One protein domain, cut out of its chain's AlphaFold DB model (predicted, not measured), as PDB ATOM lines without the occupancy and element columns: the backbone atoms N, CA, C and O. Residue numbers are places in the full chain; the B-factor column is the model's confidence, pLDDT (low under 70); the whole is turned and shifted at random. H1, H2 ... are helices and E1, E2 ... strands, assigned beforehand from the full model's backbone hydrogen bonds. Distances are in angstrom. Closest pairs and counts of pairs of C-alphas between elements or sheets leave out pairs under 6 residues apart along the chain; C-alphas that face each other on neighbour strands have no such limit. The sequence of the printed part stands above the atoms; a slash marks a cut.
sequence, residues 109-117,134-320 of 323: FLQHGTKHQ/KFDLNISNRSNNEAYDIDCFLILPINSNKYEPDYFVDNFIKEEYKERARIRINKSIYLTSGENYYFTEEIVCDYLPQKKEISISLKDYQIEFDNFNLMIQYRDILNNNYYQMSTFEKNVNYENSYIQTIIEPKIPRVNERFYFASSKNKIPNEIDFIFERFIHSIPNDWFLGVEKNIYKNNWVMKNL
ATOM      1  N   PHE A 109     -23.939  28.239   1.207       88.81
ATOM      2  CA  PHE A 109     -23.991  27.073   0.330       88.81
ATOM      3  C   PHE A 109     -22.570  26.601   0.036       88.81
ATOM      4  O   PHE A 109     -21.821  27.254  -0.702       88.81
ATOM      5  N   LEU A 110     -22.213  25.471   0.644       91.19
ATOM      6  CA  LEU A 110     -20.923  24.824   0.458       91.19
ATOM      7  C   LEU A 110     -21.045  23.764  -0.635       91.19
ATOM      8  O   LEU A 110     -21.883  22.871  -0.560       91.19
ATOM      9  N   GLN A 111     -20.207  23.874  -1.660       89.50
ATOM     10  CA  GLN A 111     -20.066  22.863  -2.695       89.50
ATOM     11  C   GLN A 111     -18.740  22.148  -2.500       89.50
ATOM     12  O   GLN A 111     -17.688  22.791  -2.495       89.50
ATOM     13  N   HIS A 112     -18.780  20.827  -2.434       88.06
ATOM     14  CA  HIS A 112     -17.592  19.993  -2.342       88.06
ATOM     15  C   HIS A 112     -17.396  19.129  -3.579       88.06
ATOM     16  O   HIS A 112     -18.346  18.747  -4.254       88.06
ATOM     17  N   GLY A 113     -16.141  18.848  -3.895       84.25
ATOM     18  CA  GLY A 113     -15.754  18.070  -5.063       84.25
ATOM     19  C   GLY A 113     -14.286  17.691  -5.002       84.25
ATOM     20  O   GLY A 113     -13.521  18.287  -4.246       84.25
ATOM     21  N   THR A 114     -13.882  16.716  -5.809       81.12
ATOM     22  CA  THR A 114     -12.466  16.368  -5.947       81.12
ATOM     23  C   THR A 114     -11.868  17.080  -7.155       81.12
ATOM     24  O   THR A 114     -12.521  17.222  -8.192       81.12
ATOM     25  N   LYS A 115     -10.638  17.579  -7.018       73.56
ATOM     26  CA  LYS A 115      -9.836  18.059  -8.147       73.56
ATOM     27  C   LYS A 115      -8.624  17.152  -8.291       73.56
ATOM     28  O   LYS A 115      -7.911  16.906  -7.316       73.56
ATOM     29  N   HIS A 116      -8.396  16.683  -9.513       64.44
ATOM     30  CA  HIS A 116      -7.140  16.036  -9.857       64.44
ATOM     31  C   HIS A 116      -6.023  17.074  -9.782       64.44
ATOM     32  O   HIS A 116      -6.198  18.216 -10.220       64.44
ATOM     33  N   GLN A 117      -4.886  16.690  -9.217       54.84
ATOM     34  CA  GLN A 117      -3.706  17.529  -9.247       54.84
ATOM     35  C   GLN A 117      -2.805  17.007 -10.359       54.84
ATOM     36  O   GLN A 117      -2.370  15.865 -10.280       54.84
ATOM     37  N   LYS A 134      -2.756  11.373  -6.616       62.94
ATOM     38  CA  LYS A 134      -2.938  12.437  -5.626       62.94
ATOM     39  C   LYS A 134      -4.137  13.323  -5.971       62.94
ATOM     40  O   LYS A 134      -4.060  14.104  -6.917       62.94
ATOM     41  N   PHE A 135      -5.202  13.275  -5.173       68.19
ATOM     42  CA  PHE A 135      -6.356  14.169  -5.323       68.19
ATOM     43  C   PHE A 135      -6.528  15.093  -4.111       68.19
ATOM     44  O   PHE A 135      -6.174  14.749  -2.981       68.19
ATOM     45  N   ASP A 136      -7.072  16.283  -4.367       80.81
ATOM     46  CA  ASP A 136      -7.467  17.219  -3.318       80.81
ATOM     47  C   ASP A 136      -9.001  17.208  -3.201       80.81
ATOM     48  O   ASP A 136      -9.720  17.313  -4.204       80.81
ATOM     49  N   LEU A 137      -9.507  17.087  -1.973       86.62
ATOM     50  CA  LEU A 137     -10.912  17.329  -1.666       86.62
ATOM     51  C   LEU A 137     -11.093  18.823  -1.410       86.62
ATOM     52  O   LEU A 137     -10.508  19.393  -0.491       86.62
ATOM     53  N   ASN A 138     -11.930  19.459  -2.217       89.31
ATOM     54  CA  ASN A 138     -12.194  20.882  -2.120       89.31
ATOM     55  C   ASN A 138     -13.585  21.117  -1.550       89.31
ATOM     56  O   ASN A 138     -14.551  20.551  -2.049       89.31
ATOM     57  N   ILE A 139     -13.688  22.005  -0.565       91.56
ATOM     58  CA  ILE A 139     -14.938  22.501   0.009       91.56
ATOM     59  C   ILE A 139     -14.993  23.995  -0.280       91.56
ATOM     60  O   ILE A 139     -14.226  24.783   0.266       91.56
ATOM     61  N   SER A 140     -15.874  24.389  -1.186       91.44
ATOM     62  CA  SER A 140     -15.965  25.747  -1.708       91.44
ATOM     63  C   SER A 140     -17.213  26.463  -1.221       91.44
ATOM     64  O   SER A 140     -18.323  25.959  -1.369       91.44
ATOM     65  N   ASN A 141     -17.047  27.672  -0.693       92.44
ATOM     66  CA  ASN A 141     -18.162  28.559  -0.405       92.44
ATOM     67  C   ASN A 141     -18.426  29.436  -1.630       92.44
ATOM     68  O   ASN A 141     -17.777  30.462  -1.848       92.44
ATOM     69  N   ARG A 142     -19.382  29.005  -2.452       84.44
ATOM     70  CA  ARG A 142     -19.812  29.745  -3.648       84.44
ATOM     71  C   ARG A 142     -20.963  30.707  -3.373       84.44
ATOM     72  O   ARG A 142     -21.412  31.388  -4.292       84.44
ATOM     73  N   SER A 143     -21.451  30.752  -2.138       87.06
ATOM     74  CA  SER A 143     -22.527  31.654  -1.746       87.06
ATOM     75  C   SER A 143     -22.013  33.060  -1.433       87.06
ATOM     76  O   SER A 143     -20.815  33.282  -1.251       87.06
ATOM     77  N   ASN A 144     -22.946  34.009  -1.345       89.25
ATOM     78  CA  ASN A 144     -22.682  35.358  -0.837       89.25
ATOM     79  C   ASN A 144     -22.754  35.425   0.699       89.25
ATOM     80  O   ASN A 144     -22.760  36.516   1.257       89.25
ATOM     81  N   ASN A 145     -22.828  34.280   1.378       94.06
ATOM     82  CA  ASN A 145     -22.880  34.195   2.830       94.06
ATOM     83  C   ASN A 145     -21.612  33.540   3.349       94.06
ATOM     84  O   ASN A 145     -21.003  32.705   2.684       94.06
ATOM     85  N   GLU A 146     -21.213  33.921   4.547       94.25
ATOM     86  CA  GLU A 146     -20.049  33.359   5.212       94.25
ATOM     87  C   GLU A 146     -20.443  32.113   6.010       94.25
ATOM     88  O   GLU A 146     -21.565  32.022   6.512       94.25
ATOM     89  N   ALA A 147     -19.528  31.151   6.111       95.44
ATOM     90  CA  ALA A 147     -19.702  29.972   6.953       95.44
ATOM     91  C   ALA A 147     -18.722  30.023   8.124       95.44
ATOM     92  O   ALA A 147     -17.551  30.365   7.943       95.44
ATOM     93  N   TYR A 148     -19.204  29.660   9.308       95.38
ATOM     94  CA  TYR A 148     -18.437  29.661  10.550       95.38
ATOM     95  C   TYR A 148     -18.433  28.275  11.187       95.38
ATOM     96  O   TYR A 148     -19.333  27.473  10.925       95.38
ATOM     97  N   ASP A 149     -17.451  28.033  12.055       93.88
ATOM     98  CA  ASP A 149     -17.278  26.812  12.843       93.88
ATOM     99  C   ASP A 149     -17.523  25.558  11.990       93.88
ATOM    100  O   ASP A 149     -18.495  24.828  12.201       93.88
ATOM    101  N   ILE A 150     -16.693  25.348  10.977       93.12
ATOM    102  CA  ILE A 150     -16.848  24.277   9.999       93.12
ATOM    103  C   ILE A 150     -16.096  23.046  10.497       93.12
ATOM    104  O   ILE A 150     -14.868  23.051  10.542       93.12
ATOM    105  N   ASP A 151     -16.830  21.982  10.811       91.25
ATOM    106  CA  ASP A 151     -16.263  20.671  11.130       91.25
ATOM    107  C   ASP A 151     -16.480  19.739   9.943       91.25
ATOM    108  O   ASP A 151     -17.617  19.492   9.537       91.25
ATOM    109  N   CYS A 152     -15.402  19.196   9.395       91.00
ATOM    110  CA  CYS A 152     -15.443  18.191   8.346       91.00
ATOM    111  C   CYS A 152     -14.956  16.857   8.909       91.00
ATOM    112  O   CYS A 152     -13.861  16.763   9.455       91.00
ATOM    113  N   PHE A 153     -15.762  15.820   8.738       89.62
ATOM    114  CA  PHE A 153     -15.453  14.448   9.103       89.62
ATOM    115  C   PHE A 153     -15.351  13.635   7.824       89.62
ATOM    116  O   PHE A 153     -16.337  13.441   7.108       89.62
ATOM    117  N   LEU A 154     -14.142  13.181   7.532       89.69
ATOM    118  CA  LEU A 154     -13.863  12.296   6.420       89.69
ATOM    119  C   LEU A 154     -13.859  10.862   6.945       89.69
ATOM    120  O   LEU A 154     -13.139  10.560   7.891       89.69
ATOM    121  N   ILE A 155     -14.682   9.994   6.363       90.75
ATOM    122  CA  ILE A 155     -14.777   8.575   6.719       90.75
ATOM    123  C   ILE A 155     -14.333   7.764   5.516       90.75
ATOM    124  O   ILE A 155     -14.943   7.823   4.445       90.75
ATOM    125  N   LEU A 156     -13.272   6.997   5.721       88.81
ATOM    126  CA  LEU A 156     -12.554   6.302   4.670       88.81
ATOM    127  C   LEU A 156     -12.633   4.790   4.938       88.81
ATOM    128  O   LEU A 156     -12.099   4.316   5.946       88.81
ATOM    129  N   PRO A 157     -13.363   4.032   4.102       89.94
ATOM    130  CA  PRO A 157     -13.420   2.583   4.187       89.94
ATOM    131  C   PRO A 157     -12.140   1.950   3.654       89.94
ATOM    132  O   PRO A 157     -11.619   2.334   2.610       89.94
ATOM    133  N   ILE A 158     -11.691   0.916   4.350       87.94
ATOM    134  CA  ILE A 158     -10.587   0.057   3.959       87.94
ATOM    135  C   ILE A 158     -11.141  -1.350   3.775       87.94
ATOM    136  O   ILE A 158     -11.717  -1.928   4.701       87.94
ATOM    137  N   ASN A 159     -10.944  -1.898   2.578       87.25
ATOM    138  CA  ASN A 159     -11.376  -3.247   2.242       87.25
ATOM    139  C   ASN A 159     -10.504  -4.273   2.976       87.25
ATOM    140  O   ASN A 159      -9.288  -4.325   2.766       87.25
ATOM    141  N   SER A 160     -11.134  -5.105   3.805       87.12
ATOM    142  CA  SER A 160     -10.465  -6.122   4.626       87.12
ATOM    143  C   SER A 160      -9.744  -7.189   3.797       87.12
ATOM    144  O   SER A 160      -8.742  -7.741   4.247       87.12
ATOM    145  N   ASN A 161     -10.209  -7.445   2.570       85.56
ATOM    146  CA  ASN A 161      -9.582  -8.394   1.649       85.56
ATOM    147  C   ASN A 161      -8.329  -7.813   0.987       85.56
ATOM    148  O   ASN A 161      -7.447  -8.563   0.575       85.56
ATOM    149  N   LYS A 162      -8.263  -6.483   0.847       83.75
ATOM    150  CA  LYS A 162      -7.113  -5.785   0.256       83.75
ATOM    151  C   LYS A 162      -6.047  -5.471   1.302       83.75
ATOM    152  O   LYS A 162      -4.860  -5.584   1.014       83.75
ATOM    153  N   TYR A 163      -6.480  -5.099   2.503       84.31
ATOM    154  CA  TYR A 163      -5.613  -4.795   3.633       84.31
ATOM    155  C   TYR A 163      -6.066  -5.592   4.850       84.31
ATOM    156  O   TYR A 163      -7.028  -5.215   5.524       84.31
ATOM    157  N   GLU A 164      -5.345  -6.675   5.139       89.81
ATOM    158  CA  GLU A 164      -5.625  -7.521   6.296       89.81
ATOM    159  C   GLU A 164      -5.589  -6.687   7.599       89.81
ATOM    160  O   GLU A 164      -4.627  -5.944   7.820       89.81
ATOM    161  N   PRO A 165      -6.602  -6.813   8.480       91.12
ATOM    162  CA  PRO A 165      -6.699  -6.068   9.736       91.12
ATOM    163  C   PRO A 165      -5.461  -6.109  10.635       91.12
ATOM    164  O   PRO A 165      -5.028  -5.066  11.124       91.12
ATOM    165  N   ASP A 166      -4.885  -7.291  10.866       91.25
ATOM    166  CA  ASP A 166      -3.749  -7.431  11.782       91.25
ATOM    167  C   ASP A 166      -2.475  -6.836  11.182       91.25
ATOM    168  O   ASP A 166      -1.806  -6.034  11.838       91.25
ATOM    169  N   TYR A 167      -2.209  -7.109   9.898       89.69
ATOM    170  CA  TYR A 167      -1.140  -6.442   9.155       89.69
ATOM    171  C   TYR A 167      -1.283  -4.917   9.217       89.69
ATOM    172  O   TYR A 167      -0.309  -4.204   9.462       89.69
ATOM    173  N   PHE A 168      -2.501  -4.407   9.031       88.56
ATOM    174  CA  PHE A 168      -2.772  -2.982   9.079       88.56
ATOM    175  C   PHE A 168      -2.432  -2.371  10.447       88.56
ATOM    176  O   PHE A 168      -1.703  -1.381  10.537       88.56
ATOM    177  N   VAL A 169      -2.922  -2.981  11.529       91.25
ATOM    178  CA  VAL A 169      -2.660  -2.500  12.890       91.25
ATOM    179  C   VAL A 169      -1.169  -2.526  13.205       91.25
ATOM    180  O   VAL A 169      -0.644  -1.566  13.770       91.25
ATOM    181  N   ASP A 170      -0.469  -3.592  12.828       90.38
ATOM    182  CA  ASP A 170       0.928  -3.754  13.211       90.38
ATOM    183  C   ASP A 170       1.878  -2.807  12.470       90.38
ATOM    184  O   ASP A 170       2.881  -2.395  13.062       90.38
ATOM    185  N   ASN A 171       1.546  -2.421  11.232       88.12
ATOM    186  CA  ASN A 171       2.406  -1.597  10.379       88.12
ATOM    187  C   ASN A 171       2.053  -0.105  10.363       88.12
ATOM    188  O   ASN A 171       2.937   0.701  10.085       88.12
ATOM    189  N   PHE A 172       0.799   0.279  10.637       85.62
ATOM    190  CA  PHE A 172       0.356   1.675  10.496       85.62
ATOM    191  C   PHE A 172      -0.064   2.333  11.811       85.62
ATOM    192  O   PHE A 172      -0.106   3.561  11.872       85.62
ATOM    193  N   ILE A 173      -0.349   1.570  12.872       89.44
ATOM    194  CA  ILE A 173      -0.878   2.107  14.134       89.44
ATOM    195  C   ILE A 173       0.211   2.173  15.208       89.44
ATOM    196  O   ILE A 173       0.998   1.244  15.395       89.44
ATOM    197  N   LYS A 174       0.243   3.285  15.955       91.06
ATOM    198  CA  LYS A 174       1.129   3.459  17.114       91.06
ATOM    199  C   LYS A 174       0.884   2.367  18.147       91.06
ATOM    200  O   LYS A 174      -0.262   2.034  18.447       91.06
ATOM    201  N   GLU A 175       1.962   1.898  18.765       92.75
ATOM    202  CA  GLU A 175       1.935   0.782  19.718       92.75
ATOM    203  C   GLU A 175       0.887   0.964  20.834       92.75
ATOM    204  O   GLU A 175       0.128   0.048  21.135       92.75
ATOM    205  N   GLU A 176       0.755   2.181  21.375       94.12
ATOM    206  CA  GLU A 176      -0.201   2.513  22.444       94.12
ATOM    207  C   GLU A 176      -1.688   2.389  22.050       94.12
ATOM    208  O   GLU A 176      -2.556   2.309  22.924       94.12
ATOM    209  N   TYR A 177      -2.000   2.357  20.750       94.50
ATOM    210  CA  TYR A 177      -3.370   2.299  20.233       94.50
ATOM    211  C   TYR A 177      -3.736   0.964  19.580       94.50
ATOM    212  O   TYR A 177      -4.919   0.762  19.297       94.50
ATOM    213  N   LYS A 178      -2.791   0.034  19.391       94.81
ATOM    214  CA  LYS A 178      -3.023  -1.223  18.652       94.81
ATOM    215  C   LYS A 178      -4.195  -2.046  19.185       94.81
ATOM    216  O   LYS A 178      -5.097  -2.390  18.426       94.81
ATOM    217  N   GLU A 179      -4.256  -2.276  20.495       94.38
ATOM    218  CA  GLU A 179      -5.356  -3.038  21.110       94.38
ATOM    219  C   GLU A 179      -6.721  -2.368  20.905       94.38
ATOM    220  O   GLU A 179      -7.717  -3.016  20.579       94.38
ATOM    221  N   ARG A 180      -6.779  -1.035  21.025       93.56
ATOM    222  CA  ARG A 180      -8.016  -0.281  20.779       93.56
ATOM    223  C   ARG A 180      -8.404  -0.308  19.303       93.56
ATOM    224  O   ARG A 180      -9.594  -0.401  19.003       93.56
ATOM    225  N   ALA A 181      -7.425  -0.239  18.403       92.62
ATOM    226  CA  ALA A 181      -7.639  -0.339  16.966       92.62
ATOM    227  C   ALA A 181      -8.220  -1.707  16.598       92.62
ATOM    228  O   ALA A 181      -9.262  -1.739  15.954       92.62
ATOM    229  N   ARG A 182      -7.660  -2.815  17.107       94.19
ATOM    230  CA  ARG A 182      -8.206  -4.172  16.903       94.19
ATOM    231  C   ARG A 182      -9.671  -4.281  17.326       94.19
ATOM    232  O   ARG A 182     -10.495  -4.787  16.570       94.19
ATOM    233  N   ILE A 183     -10.025  -3.751  18.501       92.81
ATOM    234  CA  ILE A 183     -11.415  -3.757  18.992       92.81
ATOM    235  C   ILE A 183     -12.344  -2.993  18.038       92.81
ATOM    236  O   ILE A 183     -13.421  -3.488  17.694       92.81
ATOM    237  N   ARG A 184     -11.940  -1.793  17.603       92.69
ATOM    238  CA  ARG A 184     -12.729  -0.966  16.679       92.69
ATOM    239  C   ARG A 184     -12.863  -1.612  15.301       92.69
ATOM    240  O   ARG A 184     -13.981  -1.716  14.798       92.69
ATOM    241  N   ILE A 185     -11.767  -2.138  14.756       92.00
ATOM    242  CA  ILE A 185     -11.741  -2.847  13.475       92.00
ATOM    243  C   ILE A 185     -12.674  -4.057  13.514       92.00
ATOM    244  O   ILE A 185     -13.574  -4.144  12.684       92.00
ATOM    245  N   ASN A 186     -12.557  -4.932  14.515       91.50
ATOM    246  CA  ASN A 186     -13.426  -6.107  14.638       91.50
ATOM    247  C   ASN A 186     -14.911  -5.730  14.685       91.50
ATOM    248  O   ASN A 186     -15.749  -6.388  14.067       91.50
ATOM    249  N   LYS A 187     -15.245  -4.636  15.378       90.12
ATOM    250  CA  LYS A 187     -16.614  -4.127  15.422       90.12
ATOM    251  C   LYS A 187     -17.070  -3.584  14.064       90.12
ATOM    252  O   LYS A 187     -18.188  -3.879  13.657       90.12
ATOM    253  N   SER A 188     -16.215  -2.849  13.356       88.69
ATOM    254  CA  SER A 188     -16.524  -2.341  12.014       88.69
ATOM    255  C   SER A 188     -16.706  -3.458  10.980       88.69
ATOM    256  O   SER A 188     -17.681  -3.430  10.240       88.69
ATOM    257  N   ILE A 189     -15.865  -4.495  11.013       87.62
ATOM    258  CA  ILE A 189     -15.972  -5.687  10.160       87.62
ATOM    259  C   ILE A 189     -17.285  -6.423  10.434       87.62
ATOM    260  O   ILE A 189     -17.982  -6.819   9.505       87.62
ATOM    261  N   TYR A 190     -17.667  -6.573  11.706       86.81
ATOM    262  CA  TYR A 190     -18.955  -7.166  12.065       86.81
ATOM    263  C   TYR A 190     -20.139  -6.366  11.493       86.81
ATOM    264  O   TYR A 190     -21.080  -6.954  10.967       86.81
ATOM    265  N   LEU A 191     -20.082  -5.031  11.556       83.62
ATOM    266  CA  LEU A 191     -21.127  -4.149  11.019       83.62
ATOM    267  C   LEU A 191     -21.216  -4.181   9.486       83.62
ATOM    268  O   LEU A 191     -22.287  -3.942   8.933       83.62
ATOM    269  N   THR A 192     -20.114  -4.486   8.803       81.25
ATOM    270  CA  THR A 192     -20.026  -4.544   7.335       81.25
ATOM    271  C   THR A 192     -20.081  -5.966   6.789       81.25
ATOM    272  O   THR A 192     -19.751  -6.188   5.630       81.25
ATOM    273  N   SER A 193     -20.492  -6.946   7.601       85.19
ATOM    274  CA  SER A 193     -20.531  -8.367   7.214       85.19
ATOM    275  C   SER A 193     -19.199  -8.908   6.676       85.19
ATOM    276  O   SER A 193     -19.183  -9.809   5.842       85.19
ATOM    277  N   GLY A 194     -18.075  -8.379   7.158       79.31
ATOM    278  CA  GLY A 194     -16.740  -8.825   6.768       79.31
ATOM    279  C   GLY A 194     -16.009  -7.904   5.797       79.31
ATOM    280  O   GLY A 194     -14.812  -8.085   5.613       79.31
ATOM    281  N   GLU A 195     -16.679  -6.934   5.177       84.12
ATOM    282  CA  GLU A 195     -16.144  -6.267   3.984       84.12
ATOM    283  C   GLU A 195     -15.143  -5.149   4.280       84.12
ATOM    284  O   GLU A 195     -14.108  -5.053   3.622       84.12
ATOM    285  N   ASN A 196     -15.452  -4.278   5.244       89.62
ATOM    286  CA  ASN A 196     -14.710  -3.035   5.440       89.62
ATOM    287  C   ASN A 196     -14.507  -2.692   6.918       89.62
ATOM    288  O   ASN A 196     -15.402  -2.881   7.746       89.62
ATOM    289  N   TYR A 197     -13.360  -2.090   7.216       91.25
ATOM    290  CA  TYR A 197     -13.151  -1.287   8.420       91.25
ATOM    291  C   TYR A 197     -12.932   0.173   8.044       91.25
ATOM    292  O   TYR A 197     -12.722   0.492   6.878       91.25
ATOM    293  N   TYR A 198     -13.042   1.080   9.011       90.31
ATOM    294  CA  TYR A 198     -13.054   2.515   8.732       90.31
ATOM    295  C   TYR A 198     -11.936   3.227   9.466       90.31
ATOM    296  O   TYR A 198     -11.614   2.896  10.609       90.31
ATOM    297  N   PHE A 199     -11.417   4.277   8.851       88.19
ATOM    298  CA  PHE A 199     -10.662   5.297   9.556       88.19
ATOM    299  C   PHE A 199     -11.279   6.673   9.316       88.19
ATOM    300  O   PHE A 199     -12.052   6.864   8.371       88.19
ATOM    301  N   THR A 200     -10.991   7.607  10.216       88.31
ATOM    302  CA  THR A 200     -11.565   8.951  10.181       88.31
ATOM    303  C   THR A 200     -10.534  10.046  10.326       88.31
ATOM    304  O   THR A 200      -9.605   9.954  11.127       88.31
ATOM    305  N   GLU A 201     -10.760  11.127   9.589       86.12
ATOM    306  CA  GLU A 201     -10.053  12.388   9.752       86.12
ATOM    307  C   GLU A 201     -11.053  13.488  10.115       86.12
ATOM    308  O   GLU A 201     -12.103  13.628   9.487       86.12
ATOM    309  N   GLU A 202     -10.731  14.245  11.164       86.38
ATOM    310  CA  GLU A 202     -11.475  15.430  11.580       86.38
ATOM    311  C   GLU A 202     -10.683  16.669  11.176       86.38
ATOM    312  O   GLU A 202      -9.514  16.823  11.532       86.38
ATOM    313  N   ILE A 203     -11.352  17.566  10.464       86.94
ATOM    314  CA  ILE A 203     -10.798  18.814   9.964       86.94
ATOM    315  C   ILE A 203     -11.673  19.943  10.481       86.94
ATOM    316  O   ILE A 203     -12.890  19.913  10.320       86.94
ATOM    317  N   VAL A 204     -11.048  20.943  11.094       88.50
ATOM    318  CA  VAL A 204     -11.755  22.076  11.690       88.50
ATOM    319  C   VAL A 204     -11.305  23.349  10.995       88.50
ATOM    320  O   VAL A 204     -10.112  23.594  10.813       88.50
ATOM    321  N   CYS A 205     -12.269  24.163  10.589       90.00
ATOM    322  CA  CYS A 205     -12.038  25.470  10.006       90.00
ATOM    323  C   CYS A 205     -12.998  26.477  10.637       90.00
ATOM    324  O   CYS A 205     -14.204  26.414  10.425       90.00
ATOM    325  N   ASP A 206     -12.466  27.439  11.386       91.12
ATOM    326  CA  ASP A 206     -13.296  28.406  12.115       91.12
ATOM    327  C   ASP A 206     -14.138  29.291  11.184       91.12
ATOM    328  O   ASP A 206     -15.196  29.790  11.569       91.12
ATOM    329  N   TYR A 207     -13.664  29.511   9.955       92.81
ATOM    330  CA  TYR A 207     -14.238  30.500   9.059       92.81
ATOM    331  C   TYR A 207     -13.932  30.221   7.587       92.81
ATOM    332  O   TYR A 207     -12.769  30.132   7.189       92.81
ATOM    333  N   LEU A 208     -14.976  30.182   6.756       94.00
ATOM    334  CA  LEU A 208     -14.867  30.117   5.301       94.00
ATOM    335  C   LEU A 208     -15.581  31.311   4.649       94.00
ATOM    336  O   LEU A 208     -16.816  31.312   4.530       94.00
ATOM    337  N   PRO A 209     -14.814  32.313   4.176       92.75
ATOM    338  CA  PRO A 209     -15.366  33.476   3.500       92.75
ATOM    339  C   PRO A 209     -16.074  33.127   2.191       92.75
ATOM    340  O   PRO A 209     -15.883  32.060   1.601       92.75
ATOM    341  N   GLN A 210     -16.822  34.097   1.681       91.69
ATOM    342  CA  GLN A 210     -17.411  34.043   0.346       91.69
ATOM    343  C   GLN A 210     -16.328  33.871  -0.726       91.69
ATOM    344  O   GLN A 210     -15.258  34.482  -0.655       91.69
ATOM    345  N   LYS A 211     -16.626  33.087  -1.766       88.00
ATOM    346  CA  LYS A 211     -15.744  32.870  -2.928       88.00
ATOM    347  C   LYS A 211     -14.355  32.317  -2.560       88.00
ATOM    348  O   LYS A 211     -13.367  32.549  -3.261       88.00
ATOM    349  N   LYS A 212     -14.277  31.554  -1.470       91.25
ATOM    350  CA  LYS A 212     -13.083  30.817  -1.045       91.25
ATOM    351  C   LYS A 212     -13.336  29.318  -1.081       91.25
ATOM    352  O   LYS A 212     -14.478  28.864  -1.034       91.25
ATOM    353  N   GLU A 213     -12.259  28.551  -1.153       91.62
ATOM    354  CA  GLU A 213     -12.301  27.102  -0.993       91.62
ATOM    355  C   GLU A 213     -11.251  26.627   0.009       91.62
ATOM    356  O   GLU A 213     -10.141  27.154   0.054       91.62
ATOM    357  N   ILE A 214     -11.616  25.629   0.804       89.94
ATOM    358  CA  ILE A 214     -10.722  24.829   1.635       89.94
ATOM    359  C   ILE A 214     -10.310  23.632   0.787       89.94
ATOM    360  O   ILE A 214     -11.162  22.975   0.197       89.94
ATOM    361  N   SER A 215      -9.014  23.366   0.694       87.44
ATOM    362  CA  SER A 215      -8.462  22.248  -0.066       87.44
ATOM    363  C   SER A 215      -7.740  21.320   0.903       87.44
ATOM    364  O   SER A 215      -6.796  21.748   1.567       87.44
ATOM    365  N   ILE A 216      -8.226  20.088   1.005       84.50
ATOM    366  CA  ILE A 216      -7.729  19.028   1.883       84.50
ATOM    367  C   ILE A 216      -6.940  18.067   1.006       84.50
ATOM    368  O   ILE A 216      -7.482  17.522   0.040       84.50
ATOM    369  N   SER A 217      -5.659  17.883   1.313       78.19
ATOM    370  CA  SER A 217      -4.805  17.025   0.501       78.19
ATOM    371  C   SER A 217      -4.890  15.590   0.993       78.19
ATOM    372  O   SER A 217      -4.490  15.291   2.112       78.19
ATOM    373  N   LEU A 218      -5.375  14.688   0.142       73.56
ATOM    374  CA  LEU A 218      -5.543  13.271   0.479       73.56
ATOM    375  C   LEU A 218      -4.337  12.431   0.027       73.56
ATOM    376  O   LEU A 218      -4.415  11.221  -0.146       73.56
ATOM    377  N   LYS A 219      -3.197  13.099  -0.165       62.22
ATOM    378  CA  LYS A 219      -1.951  12.540  -0.704       62.22
ATOM    379  C   LYS A 219      -1.136  11.750   0.300       62.22
ATOM    380  O   LYS A 219      -0.276  10.971  -0.102       62.22
ATOM    381  N   ASP A 220      -1.353  12.030   1.578       59.62
ATOM    382  CA  ASP A 220      -0.582  11.441   2.669       59.62
ATOM    383  C   ASP A 220      -1.155  10.080   3.083       59.62
ATOM    384  O   ASP A 220      -0.537   9.345   3.855       59.62
ATOM    385  N   TYR A 221      -2.315   9.708   2.530       67.19
ATOM    386  CA  TYR A 221      -2.915   8.405   2.746       67.19
ATOM    387  C   TYR A 221      -2.156   7.326   1.982       67.19
ATOM    388  O   TYR A 221      -2.166   7.265   0.756       67.19
ATOM    389  N   GLN A 222      -1.521   6.430   2.734       63.62
ATOM    390  CA  GLN A 222      -0.786   5.275   2.203       63.62
ATOM    391  C   GLN A 222      -1.713   4.109   1.802       63.62
ATOM    392  O   GLN A 222      -1.246   3.002   1.541       63.62
ATOM    393  N   ILE A 223      -3.029   4.337   1.792       68.50
ATOM    394  CA  ILE A 223      -4.067   3.314   1.658       68.50
ATOM    395  C   ILE A 223      -5.006   3.730   0.536       68.50
ATOM    396  O   ILE A 223      -5.485   4.862   0.509       68.50
ATOM    397  N   GLU A 224      -5.299   2.799  -0.364       71.81
ATOM    398  CA  GLU A 224      -6.285   3.007  -1.421       71.81
ATOM    399  C   GLU A 224      -7.702   2.663  -0.949       71.81
ATOM    400  O   GLU A 224      -7.914   1.646  -0.285       71.81
ATOM    401  N   PHE A 225      -8.679   3.464  -1.368       76.88
ATOM    402  CA  PHE A 225     -10.095   3.297  -1.036       76.88
ATOM    403  C   PHE A 225     -10.979   3.527  -2.272       76.88
ATOM    404  O   PHE A 225     -10.717   4.415  -3.078       76.88
ATOM    405  N   ASP A 226     -12.041   2.738  -2.445       79.00
ATOM    406  CA  ASP A 226     -12.900   2.802  -3.645       79.00
ATOM    407  C   ASP A 226     -13.993   3.873  -3.549       79.00
ATOM    408  O   ASP A 226     -14.513   4.369  -4.549       79.00
ATOM    409  N   ASN A 227     -14.351   4.247  -2.328       87.19
ATOM    410  CA  ASN A 227     -15.294   5.309  -2.037       87.19
ATOM    411  C   ASN A 227     -14.938   5.954  -0.699       87.19
ATOM    412  O   ASN A 227     -14.109   5.433   0.043       87.19
ATOM    413  N   PHE A 228     -15.542   7.098  -0.400       89.44
ATOM    414  CA  PHE A 228     -15.440   7.727   0.911       89.44
ATOM    415  C   PHE A 228     -16.673   8.566   1.221       89.44
ATOM    416  O   PHE A 228     -17.423   8.970   0.326       89.44
ATOM    417  N   ASN A 229     -16.880   8.848   2.505       91.62
ATOM    418  CA  ASN A 229     -17.929   9.746   2.958       91.62
ATOM    419  C   ASN A 229     -17.324  11.027   3.534       91.62
ATOM    420  O   ASN A 229     -16.381  10.986   4.317       91.62
ATOM    421  N   LEU A 230     -17.905  12.164   3.170       91.75
ATOM    422  CA  LEU A 230     -17.625  13.465   3.760       91.75
ATOM    423  C   LEU A 230     -18.872  13.932   4.498       91.75
ATOM    424  O   LEU A 230     -19.928  14.073   3.887       91.75
ATOM    425  N   MET A 231     -18.752  14.216   5.786       91.75
ATOM    426  CA  MET A 231     -19.774  14.923   6.544       91.75
ATOM    427  C   MET A 231     -19.243  16.289   6.953       91.75
ATOM    428  O   MET A 231     -18.168  16.387   7.527       91.75
ATOM    429  N   ILE A 232     -20.001  17.341   6.677       92.75
ATOM    430  CA  ILE A 232     -19.661  18.717   7.031       92.75
ATOM    431  C   ILE A 232     -20.742  19.242   7.967       92.75
ATOM    432  O   ILE A 232     -21.925  19.109   7.661       92.75
ATOM    433  N   GLN A 233     -20.344  19.860   9.073       93.19
ATOM    434  CA  GLN A 233     -21.192  20.694   9.919       93.19
ATOM    435  C   GLN A 233     -20.686  22.131   9.861       93.19
ATOM    436  O   GLN A 233     -19.483  22.352   9.864       93.19
ATOM    437  N   TYR A 234     -21.583  23.108   9.786       94.94
ATOM    438  CA  TYR A 234     -21.217  24.524   9.716       94.94
ATOM    439  C   TYR A 234     -22.336  25.403  10.263       94.94
ATOM    440  O   TYR A 234     -23.476  24.961  10.419       94.94
ATOM    441  N   ARG A 235     -22.016  26.664  10.545       95.12
ATOM    442  CA  ARG A 235     -22.938  27.647  11.115       95.12
ATOM    443  C   ARG A 235     -23.061  28.882  10.225       95.12
ATOM    444  O   ARG A 235     -22.076  29.307   9.623       95.12
ATOM    445  N   ASP A 236     -24.263  29.453  10.140       95.12
ATOM    446  CA  ASP A 236     -24.479  30.765   9.509       95.12
ATOM    447  C   ASP A 236     -24.257  31.935  10.488       95.12
ATOM    448  O   ASP A 236     -23.990  31.751  11.677       95.12
ATOM    449  N   ILE A 237     -24.396  33.165   9.986       94.56
ATOM    450  CA  ILE A 237     -24.272  34.401  10.777       94.56
ATOM    451  C   ILE A 237     -25.379  34.577  11.834       94.56
ATOM    452  O   ILE A 237     -25.235  35.369  12.763       94.56
ATOM    453  N   LEU A 238     -26.487  33.842  11.708       94.12
ATOM    454  CA  LEU A 238     -27.612  33.854  12.646       94.12
ATOM    455  C   LEU A 238     -27.485  32.758  13.718       94.12
ATOM    456  O   LEU A 238     -28.411  32.558  14.501       94.12
ATOM    457  N   ASN A 239     -26.343  32.066  13.773       93.19
ATOM    458  CA  ASN A 239     -26.062  30.927  14.642       93.19
ATOM    459  C   ASN A 239     -26.891  29.656  14.375       93.19
ATOM    460  O   ASN A 239     -26.917  28.758  15.220       93.19
ATOM    461  N   ASN A 240     -27.522  29.520  13.207       94.12
ATOM    462  CA  ASN A 240     -28.147  28.256  12.822       94.12
ATOM    463  C   ASN A 240     -27.067  27.262  12.393       94.12
ATOM    464  O   ASN A 240     -26.207  27.601  11.578       94.12
ATOM    465  N   ASN A 241     -27.130  26.030  12.905       93.62
ATOM    466  CA  ASN A 241     -26.227  24.965  12.476       93.62
ATOM    467  C   ASN A 241     -26.862  24.146  11.356       93.62
ATOM    468  O   ASN A 241     -28.057  23.844  11.369       93.62
ATOM    469  N   TYR A 242     -26.019  23.745  10.422       93.31
ATOM    470  CA  TYR A 242     -26.355  22.924   9.280       93.31
ATOM    471  C   TYR A 242     -25.399  21.747   9.229       93.31
ATOM    472  O   TYR A 242     -24.262  21.834   9.696       93.31
ATOM    473  N   TYR A 243     -25.847  20.664   8.607       92.50
ATOM    474  CA  TYR A 243     -24.962  19.588   8.211       92.50
ATOM    475  C   TYR A 243     -25.279  19.136   6.792       92.50
ATOM    476  O   TYR A 243     -26.397  19.315   6.295       92.50
ATOM    477  N   GLN A 244     -24.288  18.534   6.152       91.88
ATOM    478  CA  GLN A 244     -24.460  17.832   4.896       91.88
ATOM    479  C   GLN A 244     -23.482  16.667   4.813       91.88
ATOM    480  O   GLN A 244     -22.323  16.773   5.201       91.88
ATOM    481  N   MET A 245     -23.969  15.555   4.296       91.19
ATOM    482  CA  MET A 245     -23.236  14.331   4.051       91.19
ATOM    483  C   MET A 245     -23.102  14.129   2.552       91.19
ATOM    484  O   MET A 245     -24.012  14.443   1.780       91.19
ATOM    485  N   SER A 246     -21.972  13.600   2.112       91.75
ATOM    486  CA  SER A 246     -21.752  13.234   0.724       91.75
ATOM    487  C   SER A 246     -20.959  11.960   0.583       91.75
ATOM    488  O   SER A 246     -20.018  11.717   1.333       91.75
ATOM    489  N   THR A 247     -21.358  11.158  -0.395       91.12
ATOM    490  CA  THR A 247     -20.646   9.945  -0.791       91.12
ATOM    491  C   THR A 247     -19.916  10.228  -2.084       91.12
ATOM    492  O   THR A 247     -20.487  10.788  -3.021       91.12
ATOM    493  N   PHE A 248     -18.653   9.845  -2.107       89.31
ATOM    494  CA  PHE A 248     -17.770   9.966  -3.244       89.31
ATOM    495  C   PHE A 248     -17.361   8.572  -3.680       89.31
ATOM    496  O   PHE A 248     -16.842   7.810  -2.872       89.31
ATOM    497  N   GLU A 249     -17.576   8.244  -4.946       87.81
ATOM    498  CA  GLU A 249     -17.197   6.958  -5.530       87.81
ATOM    499  C   GLU A 249     -16.133   7.170  -6.596       87.81
ATOM    500  O   GLU A 249     -16.152   8.171  -7.323       87.81
ATOM    501  N   LYS A 250     -15.192   6.229  -6.679       81.81
ATOM    502  CA  LYS A 250     -14.143   6.248  -7.691       81.81
ATOM    503  C   LYS A 250     -14.769   6.207  -9.085       81.81
ATOM    504  O   LYS A 250     -15.638   5.393  -9.390       81.81
ATOM    505  N   ASN A 251     -14.333   7.116  -9.941       75.88
ATOM    506  CA  ASN A 251     -14.833   7.248 -11.296       75.88
ATOM    507  C   ASN A 251     -14.217   6.165 -12.185       75.88
ATOM    508  O   ASN A 251     -13.023   6.175 -12.462       75.88
ATOM    509  N   VAL A 252     -15.048   5.251 -12.680       69.62
ATOM    510  CA  VAL A 252     -14.599   4.128 -13.521       69.62
ATOM    511  C   VAL A 252     -13.992   4.603 -14.849       69.62
ATOM    512  O   VAL A 252     -13.112   3.947 -15.394       69.62
ATOM    513  N   ASN A 253     -14.432   5.755 -15.367       64.38
ATOM    514  CA  ASN A 253     -13.964   6.286 -16.654       64.38
ATOM    515  C   ASN A 253     -12.692   7.133 -16.535       64.38
ATOM    516  O   ASN A 253     -12.005   7.364 -17.526       64.38
ATOM    517  N   TYR A 254     -12.410   7.628 -15.335       60.56
ATOM    518  CA  TYR A 254     -11.238   8.431 -15.026       60.56
ATOM    519  C   TYR A 254     -10.687   7.878 -13.723       60.56
ATOM    520  O   TYR A 254     -11.115   8.332 -12.659       60.56
ATOM    521  N   GLU A 255      -9.774   6.903 -13.826       52.50
ATOM    522  CA  GLU A 255      -9.252   6.095 -12.709       52.50
ATOM    523  C   GLU A 255      -8.839   6.926 -11.480       52.50
ATOM    524  O   GLU A 255      -8.827   6.412 -10.364       52.50
ATOM    525  N   ASN A 256      -8.589   8.225 -11.665       56.62
ATOM    526  CA  ASN A 256      -7.980   9.122 -10.691       56.62
ATOM    527  C   ASN A 256      -8.900  10.290 -10.283       56.62
ATOM    528  O   ASN A 256      -8.437  11.372  -9.923       56.62
ATOM    529  N   SER A 257     -10.223  10.106 -10.353       66.75
ATOM    530  CA  SER A 257     -11.198  11.084  -9.845       66.75
ATOM    531  C   SER A 257     -12.304  10.416  -9.036       66.75
ATOM    532  O   SER A 257     -12.687   9.287  -9.331       66.75
ATOM    533  N   TYR A 258     -12.845  11.119  -8.039       80.69
ATOM    534  CA  TYR A 258     -14.060  10.681  -7.351       80.69
ATOM    535  C   TYR A 258     -15.225  11.572  -7.741       80.69
ATOM    536  O   TYR A 258     -15.133  12.803  -7.689       80.69
ATOM    537  N   ILE A 259     -16.340  10.941  -8.083       82.56
ATOM    538  CA  ILE A 259     -17.593  11.629  -8.355       82.56
ATOM    539  C   ILE A 259     -18.433  11.592  -7.089       82.56
ATOM    540  O   ILE A 259     -18.591  10.552  -6.454       82.56
ATOM    541  N   GLN A 260     -18.998  12.739  -6.736       87.50
ATOM    542  CA  GLN A 260     -20.016  12.803  -5.707       87.50
ATOM    543  C   GLN A 260     -21.300  12.134  -6.218       87.50
ATOM    544  O   GLN A 260     -21.931  12.641  -7.147       87.50
ATOM    545  N   THR A 261     -21.687  11.010  -5.622       86.50
ATOM    546  CA  THR A 261     -22.865  10.229  -6.035       86.50
ATOM    547  C   THR A 261     -24.094  10.542  -5.190       86.50
ATOM    548  O   THR A 261     -25.215  10.554  -5.701       86.50
ATOM    549  N   ILE A 262     -23.895  10.854  -3.908       86.69
ATOM    550  CA  ILE A 262     -24.972  11.116  -2.945       86.69
ATOM    551  C   ILE A 262     -24.692  12.425  -2.204       86.69
ATOM    552  O   ILE A 262     -23.545  12.721  -1.866       86.69
ATOM    553  N   ILE A 263     -25.749  13.199  -1.942       88.69
ATOM    554  CA  ILE A 263     -25.718  14.400  -1.101       88.69
ATOM    555  C   ILE A 263     -26.981  14.486  -0.244       88.69
ATOM    556  O   ILE A 263     -28.094  14.586  -0.773       88.69
ATOM    557  N   GLU A 264     -26.822  14.456   1.078       88.00
ATOM    558  CA  GLU A 264     -27.948  14.435   2.011       88.00
ATOM    559  C   GLU A 264     -27.733  15.327   3.245       88.00
ATOM    560  O   GLU A 264     -26.658  15.316   3.834       88.00
ATOM    561  N   PRO A 265     -28.752  16.092   3.665       88.12
ATOM    562  CA  PRO A 265     -29.935  16.407   2.874       88.12
ATOM    563  C   PRO A 265     -29.547  17.247   1.638       88.12
ATOM    564  O   PRO A 265     -28.598  18.033   1.664       88.12
ATOM    565  N   LYS A 266     -30.311  17.119   0.542       86.06
ATOM    566  CA  LYS A 266     -30.107  17.935  -0.676       86.06
ATOM    567  C   LYS A 266     -30.168  19.437  -0.386       86.06
ATOM    568  O   LYS A 266     -29.462  20.221  -1.007       86.06
ATOM    569  N   ILE A 267     -31.030  19.814   0.558       84.94
ATOM    570  CA  ILE A 267     -31.147  21.169   1.089       84.94
ATOM    571  C   ILE A 267     -30.873  21.086   2.593       84.94
ATOM    572  O   ILE A 267     -31.670  20.464   3.303       84.94
ATOM    573  N   PRO A 268     -29.780  21.695   3.081       89.19
ATOM    574  CA  PRO A 268     -29.472  21.762   4.502       89.19
ATOM    575  C   PRO A 268     -30.625  22.359   5.315       89.19
ATOM    576  O   PRO A 268     -31.256  23.346   4.926       89.19
ATOM    577  N   ARG A 269     -30.907  21.734   6.459       88.06
ATOM    578  CA  ARG A 269     -31.911  22.181   7.432       88.06
ATOM    579  C   ARG A 269     -31.219  22.571   8.728       88.06
ATOM    580  O   ARG A 269     -30.137  22.058   9.016       88.06
ATOM    581  N   VAL A 270     -31.860  23.452   9.494       90.38
ATOM    582  CA  VAL A 270     -31.377  23.797  10.833       90.38
ATOM    583  C   VAL A 270     -31.453  22.560  11.705       90.38
ATOM    584  O   VAL A 270     -32.509  21.936  11.797       90.38
ATOM    585  N   ASN A 271     -30.336  22.222  12.331       87.31
ATOM    586  CA  ASN A 271     -30.234  21.114  13.262       87.31
ATOM    587  C   ASN A 271     -29.399  21.521  14.475       87.31
ATOM    588  O   ASN A 271     -28.713  22.543  14.471       87.31
ATOM    589  N   GLU A 272     -29.464  20.718  15.532       86.88
ATOM    590  CA  GLU A 272     -28.487  20.817  16.611       86.88
ATOM    591  C   GLU A 272     -27.124  20.334  16.106       86.88
ATOM    592  O   GLU A 272     -27.043  19.443  15.262       86.88
ATOM    593  N   ARG A 273     -26.043  20.941  16.598       85.56
ATOM    594  CA  ARG A 273     -24.690  20.497  16.255       85.56
ATOM    595  C   ARG A 273     -24.397  19.181  16.971       85.56
ATOM    596  O   ARG A 273     -24.604  19.072  18.179       85.56
ATOM    597  N   PHE A 274     -23.882  18.199  16.242       80.12
ATOM    598  CA  PHE A 274     -23.572  16.883  16.785       80.12
ATOM    599  C   PHE A 274     -22.088  16.780  17.114       80.12
ATOM    600  O   PHE A 274     -21.226  17.052  16.281       80.12
ATOM    601  N   TYR A 275     -21.795  16.315  18.321       75.12
ATOM    602  CA  TYR A 275     -20.446  15.945  18.734       75.12
ATOM    603  C   TYR A 275     -20.325  14.427  18.799       75.12
ATOM    604  O   TYR A 275     -20.948  13.794  19.654       75.12
ATOM    605  N   PHE A 276     -19.490  13.853  17.933       66.88
ATOM    606  CA  PHE A 276     -19.297  12.404  17.848       66.88
ATOM    607  C   PHE A 276     -18.660  11.779  19.098       66.88
ATOM    608  O   PHE A 276     -18.823  10.592  19.356       66.88
ATOM    609  N   ALA A 277     -17.970  12.578  19.917       59.28
ATOM    610  CA  ALA A 277     -17.352  12.118  21.160       59.28
ATOM    611  C   ALA A 277     -18.351  11.914  22.320       59.28
ATOM    612  O   ALA A 277     -17.982  11.361  23.356       59.28
ATOM    613  N   SER A 278     -19.599  12.377  22.187       54.00
ATOM    614  CA  SER A 278     -20.593  12.375  23.263       54.00
ATOM    615  C   SER A 278     -21.806  11.532  22.865       54.00
ATOM    616  O   SER A 278     -22.592  11.922  22.004       54.00
ATOM    617  N   SER A 279     -22.009  10.408  23.556       49.44
ATOM    618  CA  SER A 279     -23.117   9.456  23.367       49.44
ATOM    619  C   SER A 279     -24.518  10.011  23.706       49.44
ATOM    620  O   SER A 279     -25.440   9.238  23.952       49.44
ATOM    621  N   LYS A 280     -24.674  11.336  23.835       49.91
ATOM    622  CA  LYS A 280     -25.890  12.004  24.331       49.91
ATOM    623  C   LYS A 280     -26.663  12.798  23.278       49.91
ATOM    624  O   LYS A 280     -27.740  13.293  23.600       49.91
ATOM    625  N   ASN A 281     -26.157  12.927  22.054       59.59
ATOM    626  CA  ASN A 281     -26.836  13.723  21.032       59.59
ATOM    627  C   ASN A 281     -27.857  12.875  20.267       59.59
ATOM    628  O   ASN A 281     -27.563  11.742  19.893       59.59
ATOM    629  N   LYS A 282     -29.054  13.424  20.025       68.50
ATOM    630  CA  LYS A 282     -30.028  12.827  19.102       68.50
ATOM    631  C   LYS A 282     -29.483  12.965  17.684       68.50
ATOM    632  O   LYS A 282     -29.567  14.043  17.106       68.50
ATOM    633  N   ILE A 283     -28.902  11.898  17.152       76.50
ATOM    634  CA  ILE A 283     -28.431  11.861  15.767       76.50
ATOM    635  C   ILE A 283     -29.649  11.688  14.845       76.50
ATOM    636  O   ILE A 283     -30.519  10.869  15.148       76.50
ATOM    637  N   PRO A 284     -29.765  12.469  13.757       78.38
ATOM    638  CA  PRO A 284     -30.798  12.274  12.751       78.38
ATOM    639  C   PRO A 284     -30.705  10.868  12.158       78.38
ATOM    640  O   PRO A 284     -29.616  10.411  11.809       78.38
ATOM    641  N   ASN A 285     -31.850  10.201  12.009       80.31
ATOM    642  CA  ASN A 285     -31.922   8.831  11.495       80.31
ATOM    643  C   ASN A 285     -31.243   8.686  10.121       80.31
ATOM    644  O   ASN A 285     -30.730   7.623   9.794       80.31
ATOM    645  N   GLU A 286     -31.226   9.756   9.321       78.94
ATOM    646  CA  GLU A 286     -30.605   9.793   7.997       78.94
ATOM    647  C   GLU A 286     -29.077   9.629   8.039       78.94
ATOM    648  O   GLU A 286     -28.495   9.162   7.067       78.94
ATOM    649  N   ILE A 287     -28.422   9.991   9.147       78.50
ATOM    650  CA  ILE A 287     -26.956   9.913   9.296       78.50
ATOM    651  C   ILE A 287     -26.505   8.916  10.372       78.50
ATOM    652  O   ILE A 287     -25.314   8.825  10.669       78.50
ATOM    653  N   ASP A 288     -27.430   8.135  10.930       81.19
ATOM    654  CA  ASP A 288     -27.153   7.167  11.998       81.19
ATOM    655  C   ASP A 288     -26.114   6.111  11.569       81.19
ATOM    656  O   ASP A 288     -25.147   5.832  12.275       81.19
ATOM    657  N   PHE A 289     -26.213   5.615  10.332       82.12
ATOM    658  CA  PHE A 289     -25.249   4.647   9.797       82.12
ATOM    659  C   PHE A 289     -23.823   5.217   9.689       82.12
ATOM    660  O   PHE A 289     -22.845   4.494   9.875       82.12
ATOM    661  N   ILE A 290     -23.686   6.510   9.383       81.50
ATOM    662  CA  ILE A 290     -22.398   7.216   9.323       81.50
ATOM    663  C   ILE A 290     -21.830   7.407  10.718       81.50
ATOM    664  O   ILE A 290     -20.627   7.249  10.922       81.50
ATOM    665  N   PHE A 291     -22.692   7.720  11.678       82.31
ATOM    666  CA  PHE A 291     -22.305   7.861  13.068       82.31
ATOM    667  C   PHE A 291     -21.752   6.552  13.643       82.31
ATOM    668  O   PHE A 291     -20.671   6.556  14.235       82.31
ATOM    669  N   GLU A 292     -22.413   5.426  13.378       82.69
ATOM    670  CA  GLU A 292     -21.917   4.095  13.749       82.69
ATOM    671  C   GLU A 292     -20.551   3.791  13.108       82.69
ATOM    672  O   GLU A 292     -19.619   3.350  13.790       82.69
ATOM    673  N   ARG A 293     -20.379   4.107  11.813       86.88
ATOM    674  CA  ARG A 293     -19.077   3.986  11.127       86.88
ATOM    675  C   ARG A 293     -18.009   4.859  11.779       86.88
ATOM    676  O   ARG A 293     -16.883   4.403  11.955       86.88
ATOM    677  N   PHE A 294     -18.355   6.085  12.166       86.56
ATOM    678  CA  PHE A 294     -17.440   7.015  12.815       86.56
ATOM    679  C   PHE A 294     -16.989   6.505  14.192       86.56
ATOM    680  O   PHE A 294     -15.788   6.459  14.455       86.56
ATOM    681  N   ILE A 295     -17.906   6.072  15.066       84.94
ATOM    682  CA  ILE A 295     -17.559   5.574  16.415       84.94
ATOM    683  C   ILE A 295     -16.579   4.403  16.339       84.94
ATOM    684  O   ILE A 295     -15.643   4.302  17.141       84.94
ATOM    685  N   HIS A 296     -16.811   3.506  15.385       87.88
ATOM    686  CA  HIS A 296     -16.018   2.298  15.198       87.88
ATOM    687  C   HIS A 296     -14.842   2.484  14.239       87.88
ATOM    688  O   HIS A 296     -14.151   1.516  13.932       87.88
ATOM    689  N   SER A 297     -14.573   3.717  13.812       89.62
ATOM    690  CA  SER A 297     -13.418   4.032  12.984       89.62
ATOM    691  C   SER A 297     -12.147   4.239  13.805       89.62
ATOM    692  O   SER A 297     -12.174   4.558  15.000       89.62
ATOM    693  N   ILE A 298     -11.012   4.089  13.140       90.19
ATOM    694  CA  ILE A 298      -9.696   4.432  13.666       90.19
ATOM    695  C   ILE A 298      -9.443   5.923  13.403       90.19
ATOM    696  O   ILE A 298      -9.409   6.328  12.243       90.19
ATOM    697  N   PRO A 299      -9.261   6.758  14.430       88.31
ATOM    698  CA  PRO A 299      -8.931   8.162  14.230       88.31
ATOM    699  C   PRO A 299      -7.529   8.325  13.627       88.31
ATOM    700  O   PRO A 299      -6.611   7.580  13.976       88.31
ATOM    701  N   ASN A 300      -7.344   9.327  12.766       83.56
ATOM    702  CA  ASN A 300      -6.065   9.588  12.098       83.56
ATOM    703  C   ASN A 300      -4.899   9.802  13.090       83.56
ATOM    704  O   ASN A 300      -3.775   9.378  12.841       83.56
ATOM    705  N   ASP A 301      -5.149  10.372  14.277       84.62
ATOM    706  CA  ASP A 301      -4.105  10.612  15.288       84.62
ATOM    707  C   ASP A 301      -3.493   9.328  15.886       84.62
ATOM    708  O   ASP A 301      -2.472   9.397  16.585       84.62
ATOM    709  N   TRP A 302      -4.060   8.152  15.592       88.31
ATOM    710  CA  TRP A 302      -3.518   6.856  16.013       88.31
ATOM    711  C   TRP A 302      -2.423   6.321  15.084       88.31
ATOM    712  O   TRP A 302      -1.700   5.401  15.474       88.31
ATOM    713  N   PHE A 303      -2.260   6.896  13.892       84.00
ATOM    714  CA  PHE A 303      -1.317   6.421  12.882       84.00
ATOM    715  C   PHE A 303       0.134   6.798  13.208       84.00
ATOM    716  O   PHE A 303       0.416   7.838  13.813       84.00
ATOM    717  N   LEU A 304       1.082   5.949  12.806       81.06
ATOM    718  CA  LEU A 304       2.518   6.216  12.912       81.06
ATOM    719  C   LEU A 304       2.896   7.471  12.112       81.06
ATOM    720  O   LEU A 304       2.426   7.681  11.001       81.06
ATOM    721  N   GLY A 305       3.759   8.315  12.683       73.06
ATOM    722  CA  GLY A 305       4.202   9.559  12.038       73.06
ATOM    723  C   GLY A 305       3.194  10.716  12.076       73.06
ATOM    724  O   GLY A 305       3.540  11.812  11.648       73.06
ATOM    725  N   VAL A 306       1.990  10.518  12.625       70.12
ATOM    726  CA  VAL A 306       0.953  11.560  12.729       70.12
ATOM    727  C   VAL A 306       0.994  12.224  14.110       70.12
ATOM    728  O   VAL A 306       0.761  11.572  15.130       70.12
ATOM    729  N   GLU A 307       1.265  13.530  14.188       65.19
ATOM    730  CA  GLU A 307       1.162  14.288  15.446       65.19
ATOM    731  C   GLU A 307      -0.271  14.787  15.706       65.19
ATOM    732  O   GLU A 307      -0.964  15.264  14.805       65.19
ATOM    733  N   LYS A 308      -0.701  14.736  16.975       57.22
ATOM    734  CA  LYS A 308      -2.099  14.882  17.434       57.22
ATOM    735  C   LYS A 308      -2.798  16.210  17.074       57.22
ATOM    736  O   LYS A 308      -4.018  16.283  17.147       57.22
ATOM    737  N   ASN A 309      -2.048  17.245  16.679       54.00
ATOM    738  CA  ASN A 309      -2.562  18.600  16.424       54.00
ATOM    739  C   ASN A 309      -2.276  19.146  15.015       54.00
ATOM    740  O   ASN A 309      -2.750  20.232  14.692       54.00
ATOM    741  N   ILE A 310      -1.520  18.432  14.175       53.34
ATOM    742  CA  ILE A 310      -1.140  18.941  12.847       53.34
ATOM    743  C   ILE A 310      -2.302  18.795  11.849       53.34
ATOM    744  O   ILE A 310      -2.509  19.669  11.012       53.34
ATOM    745  N   TYR A 311      -3.127  17.752  11.990       52.34
ATOM    746  CA  TYR A 311      -4.094  17.378  10.950       52.34
ATOM    747  C   TYR A 311      -5.475  18.027  11.044       52.34
ATOM    748  O   TYR A 311      -6.125  18.194  10.016       52.34
ATOM    749  N   LYS A 312      -5.877  18.536  12.221       58.03
ATOM    750  CA  LYS A 312      -7.090  19.377  12.322       58.03
ATOM    751  C   LYS A 312      -7.034  20.585  11.380       58.03
ATOM    752  O   LYS A 312      -8.073  21.043  10.912       58.03
ATOM    753  N   ASN A 313      -5.815  21.031  11.059       59.69
ATOM    754  CA  ASN A 313      -5.514  22.135  10.158       59.69
ATOM    755  C   ASN A 313      -4.820  21.681   8.858       59.69
ATOM    756  O   ASN A 313      -4.160  22.499   8.218       59.69
ATOM    757  N   ASN A 314      -4.940  20.406   8.447       70.31
ATOM    758  CA  ASN A 314      -4.362  19.903   7.189       70.31
ATOM    759  C   ASN A 314      -5.195  20.324   5.969       70.31
ATOM    760  O   ASN A 314      -5.720  19.517   5.201       70.31
ATOM    761  N   TRP A 315      -5.355  21.631   5.821       77.06
ATOM    762  CA  TRP A 315      -6.071  22.241   4.726       77.06
ATOM    763  C   TRP A 315      -5.460  23.583   4.356       77.06
ATOM    764  O   TRP A 315      -4.877  24.292   5.174       77.06
ATOM    765  N   VAL A 316      -5.622  23.955   3.090       80.88
ATOM    766  CA  VAL A 316      -5.166  25.244   2.569       80.88
ATOM    767  C   VAL A 316      -6.357  26.001   2.012       80.88
ATOM    768  O   VAL A 316      -7.079  25.486   1.154       80.88
ATOM    769  N   MET A 317      -6.548  27.239   2.468       83.69
ATOM    770  CA  MET A 317      -7.553  28.125   1.891       83.69
ATOM    771  C   MET A 317      -7.030  28.754   0.601       83.69
ATOM    772  O   MET A 317      -5.971  29.382   0.577       83.69
ATOM    773  N   LYS A 318      -7.801  28.618  -0.473       84.12
ATOM    774  CA  LYS A 318      -7.509  29.166  -1.799       84.12
ATOM    775  C   LYS A 318      -8.643  30.100  -2.227       84.12
ATOM    776  O   LYS A 318      -9.774  30.012  -1.743       84.12
ATOM    777  N   ASN A 319      -8.341  31.031  -3.129       79.38
ATOM    778  CA  ASN A 319      -9.390  31.768  -3.835       79.38
ATOM    779  C   ASN A 319     -10.118  30.814  -4.779       79.38
ATOM    780  O   ASN A 319      -9.480  29.965  -5.400       79.38
ATOM    781  N   LEU A 320     -11.432  30.985  -4.932       76.19
ATOM    782  CA  LEU A 320     -12.119  30.367  -6.056       76.19
ATOM    783  C   LEU A 320     -11.609  31.029  -7.338       76.19
ATOM    784  O   LEU A 320     -11.891  32.198  -7.597       76.19
TER     785      LEU A 320
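Overview. This is residues 109 to 117 and 134 to 320 of the 323 residues of an uncharacterized protein of Tenacibaculum todarodis (UniProt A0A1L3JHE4). Two strongly twisted antiparallel sheets, partly face to face, make a sandwich; helix H3 crosses the other face of the larger sheet, and the helical hairpin H1 and H2 sits at the far end of the long strands E3 and E4. The larger sheet runs E4 E3 E6 E7 E8, the smaller E1 E2 E5 E9. The printed part has 196 residues, with nine named strands and three named helices in the order E1 E2 E3 H1 H2 E4 E5 E6 E7 E8 H3 E9, class mixed. It is compact, with a radius of gyration of the C-alphas of 16.6 A, and spans 48 by 41 by 32 A.

Along the chain. E1 is residues 110 to 116, beginning at C-alpha 110 (-20.923, 24.824, 0.458), and E2 is 135 to 141. E3, 147 to 159, is 34.6 A long and bends by 54 degrees at residue 150. H1 is 165 to 172; H2, 175 to 191, is 25.1 A long with a kink of 28 degrees near residue 182. E4, 196 to 208, is 33.2 A long and bends by 66 degrees at residue 205. E5 is 212 to 217, E6 227 to 235, E7 241 to 250, 30.1 A long, and E8 258 to 264. H3 is 285 to 295, and E9, 315 to 319, ends at C-alpha 319 (-9.390, 31.768, -3.835).

Arrangement. In the smaller sheet N 113 and O 138 of E1 and E2 are 3.0 A apart, N 139 and O 214 of E2 and E5 2.8 A, and N 215 and O 316 of E5 and E9 2.9 A, each within hydrogen-bond range. In the larger sheet so are N 152 and O 203 of E3 and E4, 2.8 A, and N 153 and O 231 of E3 and E6, 2.8 A. E6 E7 E8 form a meander, each strand the antiparallel neighbour of the one before, with N 230 and O 246 at 2.8 A and N 247 and O 262 at 3.1 A. The facing parts of the sandwich are 10.5 A centre to centre. The closest C-alphas of E1 and E8, Thr 114 and Tyr 258, are 6.1 A apart. H1 touches H2, residues 178 to 185 alone, with C-alphas 169 and 178 closest at 5.9 A. H3 is on the larger sheet at a height of 8.5 A and runs across the strands, at 67 degrees to E3 on the local plane. Every O i to N i+4 pair is within hydrogen-bond range in H1, 11 of 13 in H2 and 5 of 7 in H3.

Size, cuts and confidence. The C-alphas of Asn 144 and Asp 166, the two farthest apart, are 48.5 A apart. Residues 118 to 133 are not printed; C-alphas 117 and 134 are 6.3 A apart across this cut. The links E8 to H3 and H3 to E9 are long. Mean pLDDT of the printed part is 83.4; 29 residues are under 70, among them 276 to 282 and 307 to 313.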